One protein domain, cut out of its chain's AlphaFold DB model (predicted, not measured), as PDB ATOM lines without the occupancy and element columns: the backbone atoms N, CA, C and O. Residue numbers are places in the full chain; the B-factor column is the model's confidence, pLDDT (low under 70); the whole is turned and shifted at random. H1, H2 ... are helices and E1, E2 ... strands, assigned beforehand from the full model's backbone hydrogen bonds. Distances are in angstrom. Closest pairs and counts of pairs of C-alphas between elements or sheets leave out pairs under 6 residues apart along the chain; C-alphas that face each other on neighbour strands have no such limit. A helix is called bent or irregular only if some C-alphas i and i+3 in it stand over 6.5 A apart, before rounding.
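AT A GLANCE: This is residues 81 to 137 of the 140 residues of the protein "Hypothetical protein" of Oppiella nova (UniProt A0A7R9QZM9). One strongly twisted sheet of four short strands makes a wall, with helix H2 grazing it near strands E2 and E1 through residues 96 to 104, and short, irregular H1 off one end of the sheet. The hairpin of E3 and E4 forms the other side. The 57 printed residues run E1 H1 H2 E2 E3 E4; the sheet order is E2 E1 E3 E4, mixed, and the class is mixed, helices and strands. The whole is compact, with a radius of gyration of the C-alphas of 11.1 A and spans of 32 by 24 by 15 A.

HOW THE PARTS SIT: Start at inner strand E1, residues 81 to 85. Edge strand E2, residues 110 to 114, is parallel to it at 21 degrees; look for N 113 and O 83, 2.8 A apart. E3, residues 121 to 125, is antiparallel to E1 at 153 degrees, with N 82 and O 123 at 2.8 A. Edge strand E4, residues 131 to 136, forms a hairpin with E3, antiparallel at 157 degrees; N 124 and O 133 are 2.8 A apart. H2, residues 94 to 106, is on the sheet but only grazes it, with residues 96 to 104; its closest C-alphas to E2 are Gly 104 and Phe 110, 6.2 A. H1, residues 87 to 92, is only just not on the sheet, with 4 pairs of C-alphas within 10 A. H1 and H2 are close but not clearly touching, C-alphas of Leu 90 and Ala 97 closest at 6.1 A. E1, H1 H2, E2 form a strand-helix-strand unit, two parallel strands with helices between, its crossover right-handed. O i to N i+4 pairs are within range in 0 of 2 for H1, with 2 of 3 for i+3, and 8 of 9 for H2.

IN THESE COORDINATES: Find C-alpha 81 at (-125.728, -157.840, -127.989), where E1 begins its 13.1 A. H1 spans 10.2 A and is irregular: C-alphas 88 and 91 are 7.4 A apart. H2 starts at (-132.608, -174.021, -136.653) and runs 18.8 A. E2 is 13.9 A, E3 12.7 A, and E4 13.8 A, ending at C-alpha 136 (-136.808, -159.028, -134.928).

THE WHOLE: The C-alphas of Gly 91 and Gly 128 are the two farthest apart, 32.7 A. The printed part has no cut; E2 to E3 is a short link, the others are tight. No printed residue has pLDDT under 70.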
ATOM      1  N   ALA A  81    -124.470-157.346-127.442       95.19
ATOM      2  CA  ALA A  81    -125.728-157.840-127.989       95.19
ATOM      3  C   ALA A  81    -126.290-158.973-127.118       95.19
ATOM      4  O   ALA A  81    -125.544-159.805-126.593       95.19
ATOM      5  N   ARG A  82    -127.615-159.030-126.980       95.62
ATOM      6  CA  ARG A  82    -128.321-160.072-126.234       95.62
ATOM      7  C   ARG A  82    -129.497-160.616-127.030       95.62
ATOM      8  O   ARG A  82    -130.395-159.868-127.397       95.62
ATOM      9  N   LEU A  83    -129.512-161.922-127.262       95.38
ATOM     10  CA  LEU A  83    -130.642-162.613-127.874       95.38
ATOM     11  C   LEU A  83    -131.633-163.056-126.792       95.38
ATOM     12  O   LEU A  83    -131.321-163.947-126.001       95.38
ATOM     13  N   ASP A  84    -132.824-162.463-126.785       95.56
ATOM     14  CA  ASP A  84    -133.925-162.849-125.904       95.56
ATOM     15  C   ASP A  84    -134.863-163.790-126.683       95.56
ATOM     16  O   ASP A  84    -135.455-163.397-127.689       95.56
ATOM     17  N   MET A  85    -134.982-165.054-126.258       94.69
ATOM     18  CA  MET A  85    -135.857-166.031-126.923       94.69
ATOM     19  C   MET A  85    -136.309-167.163-125.998       94.69
ATOM     20  O   MET A  85    -135.645-167.460-125.006       94.69
ATOM     21  N   CYS A  86    -137.401-167.852-126.341       95.25
ATOM     22  CA  CYS A  86    -137.743-169.110-125.679       95.25
ATOM     23  C   CYS A  86    -136.866-170.256-126.195       95.25
ATOM     24  O   CYS A  86    -136.877-170.548-127.393       95.25
ATOM     25  N   ASN A  87    -136.218-171.003-125.299       91.75
ATOM     26  CA  ASN A  87    -135.479-172.213-125.675       91.75
ATOM     27  C   ASN A  87    -136.432-173.293-126.212       91.75
ATOM     28  O   ASN A  87    -136.054-174.095-127.061       91.75
ATOM     29  N   CYS A  88    -137.703-173.240-125.800       93.31
ATOM     30  CA  CYS A  88    -138.779-174.079-126.319       93.31
ATOM     31  C   CYS A  88    -139.033-173.916-127.829       93.31
ATOM     32  O   CYS A  88    -139.635-174.793-128.440       93.31
ATOM     33  N   LYS A  89    -138.584-172.810-128.442       90.00
ATOM     34  CA  LYS A  89    -138.799-172.512-129.866       90.00
ATOM     35  C   LYS A  89    -137.580-172.795-130.748       90.00
ATOM     36  O   LYS A  89    -137.677-172.609-131.954       90.00
ATOM     37  N   LEU A  90    -136.461-173.280-130.200       90.00
ATOM     38  CA  LEU A  90    -135.239-173.538-130.981       90.00
ATOM     39  C   LEU A  90    -135.458-174.515-132.145       90.00
ATOM     40  O   LEU A  90    -134.871-174.330-133.205       90.00
ATOM     41  N   GLY A  91    -136.345-175.503-131.985       90.69
ATOM     42  CA  GLY A  91    -136.684-176.438-133.062       90.69
ATOM     43  C   GLY A  91    -137.340-175.774-134.278       90.69
ATOM     44  O   GLY A  91    -137.149-176.238-135.396       90.69
ATOM     45  N   ALA A  92    -138.063-174.667-134.082       92.81
ATOM     46  CA  ALA A  92    -138.684-173.907-135.168       92.81
ATOM     47  C   ALA A  92    -137.708-172.936-135.859       92.81
ATOM     48  O   ALA A  92    -138.007-172.449-136.943       92.81
ATOM     49  N   PHE A  93    -136.554-172.657-135.241       93.50
ATOM     50  CA  PHE A  93    -135.560-171.696-135.727       93.50
ATOM     51  C   PHE A  93    -134.147-172.318-135.751       93.50
ATOM     52  O   PHE A  93    -133.271-171.906-134.979       93.50
ATOM     53  N   PRO A  94    -133.891-173.317-136.617       91.50
ATOM     54  CA  PRO A  94    -132.608-174.021-136.653       91.50
ATOM     55  C   PRO A  94    -131.424-173.105-137.005       91.50
ATOM     56  O   PRO A  94    -130.334-173.283-136.457       91.50
ATOM     57  N   GLN A  95    -131.629-172.079-137.844       91.31
ATOM     58  CA  GLN A  95    -130.607-171.072-138.167       91.31
ATOM     59  C   GLN A  95    -130.141-170.322-136.910       91.31
ATOM     60  O   GLN A  95    -128.950-170.073-136.720       91.31
ATOM     61  N   ILE A  96    -131.068-170.019-136.000       92.12
ATOM     62  CA  ILE A  96    -130.779-169.301-134.753       92.12
ATOM     63  C   ILE A  96    -130.015-170.194-133.776       92.12
ATOM     64  O   ILE A  96    -129.079-169.735-133.121       92.12
ATOM     65  N   ALA A  97    -130.346-171.485-133.716       90.25
ATOM     66  CA  ALA A  97    -129.577-172.443-132.925       90.25
ATOM     67  C   ALA A  97    -128.109-172.518-133.397       90.25
ATOM     68  O   ALA A  97    -127.190-172.510-132.573       90.25
ATOM     69  N   ALA A  98    -127.879-172.518-134.716       90.44
ATOM     70  CA  ALA A  98    -126.534-172.453-135.287       90.44
ATOM     71  C   ALA A  98    -125.831-171.128-134.946       90.44
ATOM     72  O   ALA A  98    -124.686-171.140-134.493       90.44
ATOM     73  N   PHE A  99    -126.536-170.000-135.066       90.00
ATOM     74  CA  PHE A  99    -126.016-168.680-134.709       90.00
ATOM     75  C   PHE A  99    -125.536-168.610-133.251       90.00
ATOM     76  O   PHE A  99    -124.411-168.170-133.004       90.00
ATOM     77  N   ILE A 100    -126.334-169.101-132.293       90.25
ATOM     78  CA  ILE A 100    -125.955-169.147-130.868       90.25
ATOM     79  C   ILE A 100    -124.671-169.964-130.681       90.25
ATOM     80  O   ILE A 100    -123.755-169.520-129.986       90.25
ATOM     81  N   LYS A 101    -124.574-171.134-131.327       88.62
ATOM     82  CA  LYS A 101    -123.408-172.023-131.228       88.62
ATOM     83  C   LYS A 101    -122.140-171.389-131.808       88.62
ATOM     84  O   LYS A 101    -121.066-171.514-131.221       88.62
ATOM     85  N   GLU A 102    -122.245-170.719-132.951       87.50
ATOM     86  CA  GLU A 102    -121.090-170.116-133.616       87.50
ATOM     87  C   GLU A 102    -120.629-168.817-132.958       87.50
ATOM     88  O   GLU A 102    -119.432-168.629-132.718       87.50
ATOM     89  N   ARG A 103    -121.566-167.903-132.684       84.94
ATOM     90  CA  ARG A 103    -121.254-166.566-132.167       84.94
ATOM     91  C   ARG A 103    -121.010-166.566-130.673       84.94
ATOM     92  O   ARG A 103    -120.100-165.864-130.247       84.94
ATOM     93  N   GLY A 104    -121.701-167.412-129.909       78.75
ATOM     94  CA  GLY A 104    -121.454-167.565-128.474       78.75
ATOM     95  C   GLY A 104    -120.002-167.923-128.146       78.75
ATOM     96  O   GLY A 104    -119.495-167.520-127.109       78.75
ATOM     97  N   ARG A 105    -119.295-168.612-129.054       77.81
ATOM     98  CA  ARG A 105    -117.869-168.935-128.878       77.81
ATOM     99  C   ARG A 105    -116.921-167.850-129.395       77.81
ATOM    100  O   ARG A 105    -115.798-167.748-128.916       77.81
ATOM    101  N   LYS A 106    -117.331-167.093-130.415       84.94
ATOM    102  CA  LYS A 106    -116.467-166.134-131.123       84.94
ATOM    103  C   LYS A 106    -116.593-164.701-130.606       84.94
ATOM    104  O   LYS A 106    -115.682-163.913-130.828       84.94
ATOM    105  N   PHE A 107    -117.712-164.347-129.979       86.56
ATOM    106  CA  PHE A 107    -118.042-162.965-129.646       86.56
ATOM    107  C   PHE A 107    -118.340-162.829-128.150       86.56
ATOM    108  O   PHE A 107    -119.446-163.117-127.703       86.56
ATOM    109  N   GLY A 108    -117.346-162.387-127.372       85.25
ATOM    110  CA  GLY A 108    -117.470-162.260-125.912       85.25
ATOM    111  C   GLY A 108    -118.554-161.274-125.463       85.25
ATOM    112  O   GLY A 108    -119.145-161.451-124.405       85.25
ATOM    113  N   SER A 109    -118.873-160.280-126.296       91.38
ATOM    114  CA  SER A 109    -119.938-159.302-126.037       91.38
ATOM    115  C   SER A 109    -121.335-159.781-126.458       91.38
ATOM    116  O   SER A 109    -122.270-158.985-126.476       91.38
ATOM    117  N   PHE A 110    -121.498-161.050-126.843       94.06
ATOM    118  CA  PHE A 110    -122.795-161.639-127.177       94.06
ATOM    119  C   PHE A 110    -123.295-162.534-126.040       94.06
ATOM    120  O   PHE A 110    -122.558-163.363-125.511       94.06
ATOM    121  N   SER A 111    -124.575-162.412-125.695       92.88
ATOM    122  CA  SER A 111    -125.234-163.265-124.702       92.88
ATOM    123  C   SER A 111    -126.598-163.751-125.194       92.88
ATOM    124  O   SER A 111    -127.220-163.130-126.053       92.88
ATOM    125  N   HIS A 112    -127.087-164.865-124.649       92.44
ATOM    126  CA  HIS A 112    -128.456-165.334-124.880       92.44
ATOM    127  C   HIS A 112    -129.203-165.410-123.547       92.44
ATOM    128  O   HIS A 112    -128.616-165.759-122.520       92.44
ATOM    129  N   ARG A 113    -130.493-165.071-123.552       93.75
ATOM    130  CA  ARG A 113    -131.363-165.108-122.378       93.75
ATOM    131  C   ARG A 113    -132.650-165.837-122.717       93.75
ATOM    132  O   ARG A 113    -133.340-165.509-123.681       93.75
ATOM    133  N   HIS A 114    -132.994-166.792-121.862       94.69
ATOM    134  CA  HIS A 114    -134.264-167.482-121.966       94.69
ATOM    135  C   HIS A 114    -135.412-166.566-121.521       94.69
ATOM    136  O   HIS A 114    -135.436-166.110-120.377       94.69
ATOM    137  N   VAL A 115    -136.371-166.329-122.415       94.94
ATOM    138  CA  VAL A 115    -137.631-165.635-122.120       94.94
ATOM    139  C   VAL A 115    -138.783-166.528-122.575       94.94
ATOM    140  O   VAL A 115    -138.931-166.814-123.763       94.94
ATOM    141  N   GLY A 116    -139.584-167.011-121.622       96.06
ATOM    142  CA  GLY A 116    -140.655-167.974-121.887       96.06
ATOM    143  C   GLY A 116    -141.655-167.463-122.928       96.06
ATOM    144  O   GLY A 116    -142.108-166.325-122.856       96.06
ATOM    145  N   GLY A 117    -141.970-168.289-123.928       92.81
ATOM    146  CA  GLY A 117    -142.912-167.957-125.007       92.81
ATOM    147  C   GLY A 117    -142.417-166.924-126.030       92.81
ATOM    148  O   GLY A 117    -142.995-166.829-127.118       92.81
ATOM    149  N   ALA A 118    -141.328-166.205-125.746       93.25
ATOM    150  CA  ALA A 118    -140.810-165.164-126.620       93.25
ATOM    151  C   ALA A 118    -140.280-165.731-127.940       93.25
ATOM    152  O   ALA A 118    -139.644-166.789-127.999       93.25
ATOM    153  N   TYR A 119    -140.553-164.995-129.008       94.31
ATOM    154  CA  TYR A 119    -139.889-165.176-130.289       94.31
ATOM    155  C   TYR A 119    -138.477-164.582-130.246       94.31
ATOM    156  O   TYR A 119    -138.196-163.777-129.363       94.31
ATOM    157  N   PRO A 120    -137.584-164.993-131.157       95.38
ATOM    158  CA  PRO A 120    -136.203-164.535-131.146       95.38
ATOM    159  C   PRO A 120    -136.094-163.042-131.475       95.38
ATOM    160  O   PRO A 120    -136.401-162.612-132.588       95.38
ATOM    161  N   ILE A 121    -135.641-162.266-130.489       95.69
ATOM    162  CA  ILE A 121    -135.407-160.824-130.602       95.69
ATOM    163  C   ILE A 121    -133.955-160.542-130.224       95.69
ATOM    164  O   ILE A 121    -133.517-160.851-129.113       95.69
ATOM    165  N   LEU A 122    -133.204-159.945-131.149       95.06
ATOM    166  CA  LEU A 122    -131.832-159.523-130.913       95.06
ATOM    167  C   LEU A 122    -131.829-158.092-130.378       95.06
ATOM    168  O   LEU A 122    -132.188-157.157-131.085       95.06
ATOM    169  N   LYS A 123    -131.407-157.922-129.130       96.25
ATOM    170  CA  LYS A 123    -131.295-156.625-128.467       96.25
ATOM    171  C   LYS A 123    -129.857-156.140-128.526       96.25
ATOM    172  O   LYS A 123    -128.943-156.886-128.174       96.25
ATOM    173  N   LEU A 124    -129.654-154.901-128.943       95.62
ATOM    174  CA  LEU A 124    -128.342-154.267-129.009       95.62
ATOM    175  C   LEU A 124    -128.199-153.329-127.811       95.62
ATOM    176  O   LEU A 124    -129.137-152.603-127.467       95.62
ATOM    177  N   LEU A 125    -127.054-153.390-127.132       95.50
ATOM    178  CA  LEU A 125    -126.834-152.706-125.863       95.50
ATOM    179  C   LEU A 125    -125.679-151.704-125.937       95.50
ATOM    180  O   LEU A 125    -124.682-151.915-126.639       95.50
ATOM    181  N   ASP A 126    -125.812-150.630-125.161       94.88
ATOM    182  CA  ASP A 126    -124.734-149.673-124.915       94.88
ATOM    183  C   ASP A 126    -123.687-150.218-123.924       94.88
ATOM    184  O   ASP A 126    -123.775-151.346-123.426       94.88
ATOM    185  N   SER A 127    -122.673-149.404-123.630       94.50
ATOM    186  CA  SER A 127    -121.607-149.724-122.674       94.50
ATOM    187  C   SER A 127    -122.102-149.866-121.230       94.50
ATOM    188  O   SER A 127    -121.442-150.515-120.423       94.50
ATOM    189  N   GLY A 128    -123.268-149.304-120.904       93.31
ATOM    190  CA  GLY A 128    -123.947-149.454-119.617       93.31
ATOM    191  C   GLY A 128    -124.872-150.673-119.542       93.31
ATOM    192  O   GLY A 128    -125.529-150.869-118.521       93.31
ATOM    193  N   GLY A 129    -124.961-151.483-120.604       91.38
ATOM    194  CA  GLY A 129    -125.835-152.655-120.656       91.38
ATOM    195  C   GLY A 129    -127.321-152.313-120.790       91.38
ATOM    196  O   GLY A 129    -128.174-153.139-120.456       91.38
ATOM    197  N   ARG A 130    -127.655-151.109-121.266       95.44
ATOM    198  CA  ARG A 130    -129.037-150.711-121.569       95.44
ATOM    199  C   ARG A 130    -129.364-151.054-123.012       95.44
ATOM    200  O   ARG A 130    -128.517-150.906-123.886       95.44
ATOM    201  N   VAL A 131    -130.595-151.494-123.257       95.38
ATOM    202  CA  VAL A 131    -131.074-151.779-124.614       95.38
ATOM    203  C   VAL A 131    -131.276-150.457-125.340       95.38
ATOM    204  O   VAL A 131    -132.075-149.632-124.902       95.38
ATOM    205  N   VAL A 132    -130.538-150.265-126.426       95.75
ATOM    206  CA  VAL A 132    -130.634-149.074-127.280       95.75
ATOM    207  C   VAL A 132    -131.352-149.361-128.591       95.75
ATOM    208  O   VAL A 132    -131.829-148.428-129.230       95.75
ATOM    209  N   ASP A 133    -131.433-150.631-128.987       94.62
ATOM    210  CA  ASP A 133    -132.074-151.045-130.232       94.62
ATOM    211  C   ASP A 133    -132.540-152.507-130.160       94.62
ATOM    212  O   ASP A 133    -131.975-153.315-129.410       94.62
ATOM    213  N   GLU A 134    -133.559-152.857-130.943       95.19
ATOM    214  CA  GLU A 134    -134.137-154.203-130.995       95.19
ATOM    215  C   GLU A 134    -134.442-154.627-132.434       95.19
ATOM    216  O   GLU A 134    -135.148-153.948-133.176       95.19
ATOM    217  N   LEU A 135    -133.958-155.810-132.812       93.50
ATOM    218  CA  LEU A 135    -134.159-156.401-134.128       93.50
ATOM    219  C   LEU A 135    -134.974-157.690-134.010       93.50
ATOM    220  O   LEU A 135    -134.618-158.613-133.268       93.50
ATOM    221  N   ASN A 136    -136.056-157.785-134.781       93.50
ATOM    222  CA  ASN A 136    -136.808-159.028-134.928       93.50
ATOM    223  C   ASN A 136    -136.122-159.921-135.971       93.50
ATOM    224  O   ASN A 136    -136.040-159.567-137.146       93.50
ATOM    225  N   ILE A 137    -135.666-161.096-135.533       92.12
ATOM    226  CA  ILE A 137    -134.872-162.021-136.351       92.12
ATOM    227  C   ILE A 137    -135.603-163.339-136.648       92.12
ATOM    228  O   ILE A 137    -134.984-164.354-136.945       92.12
TER     229      ILE A 137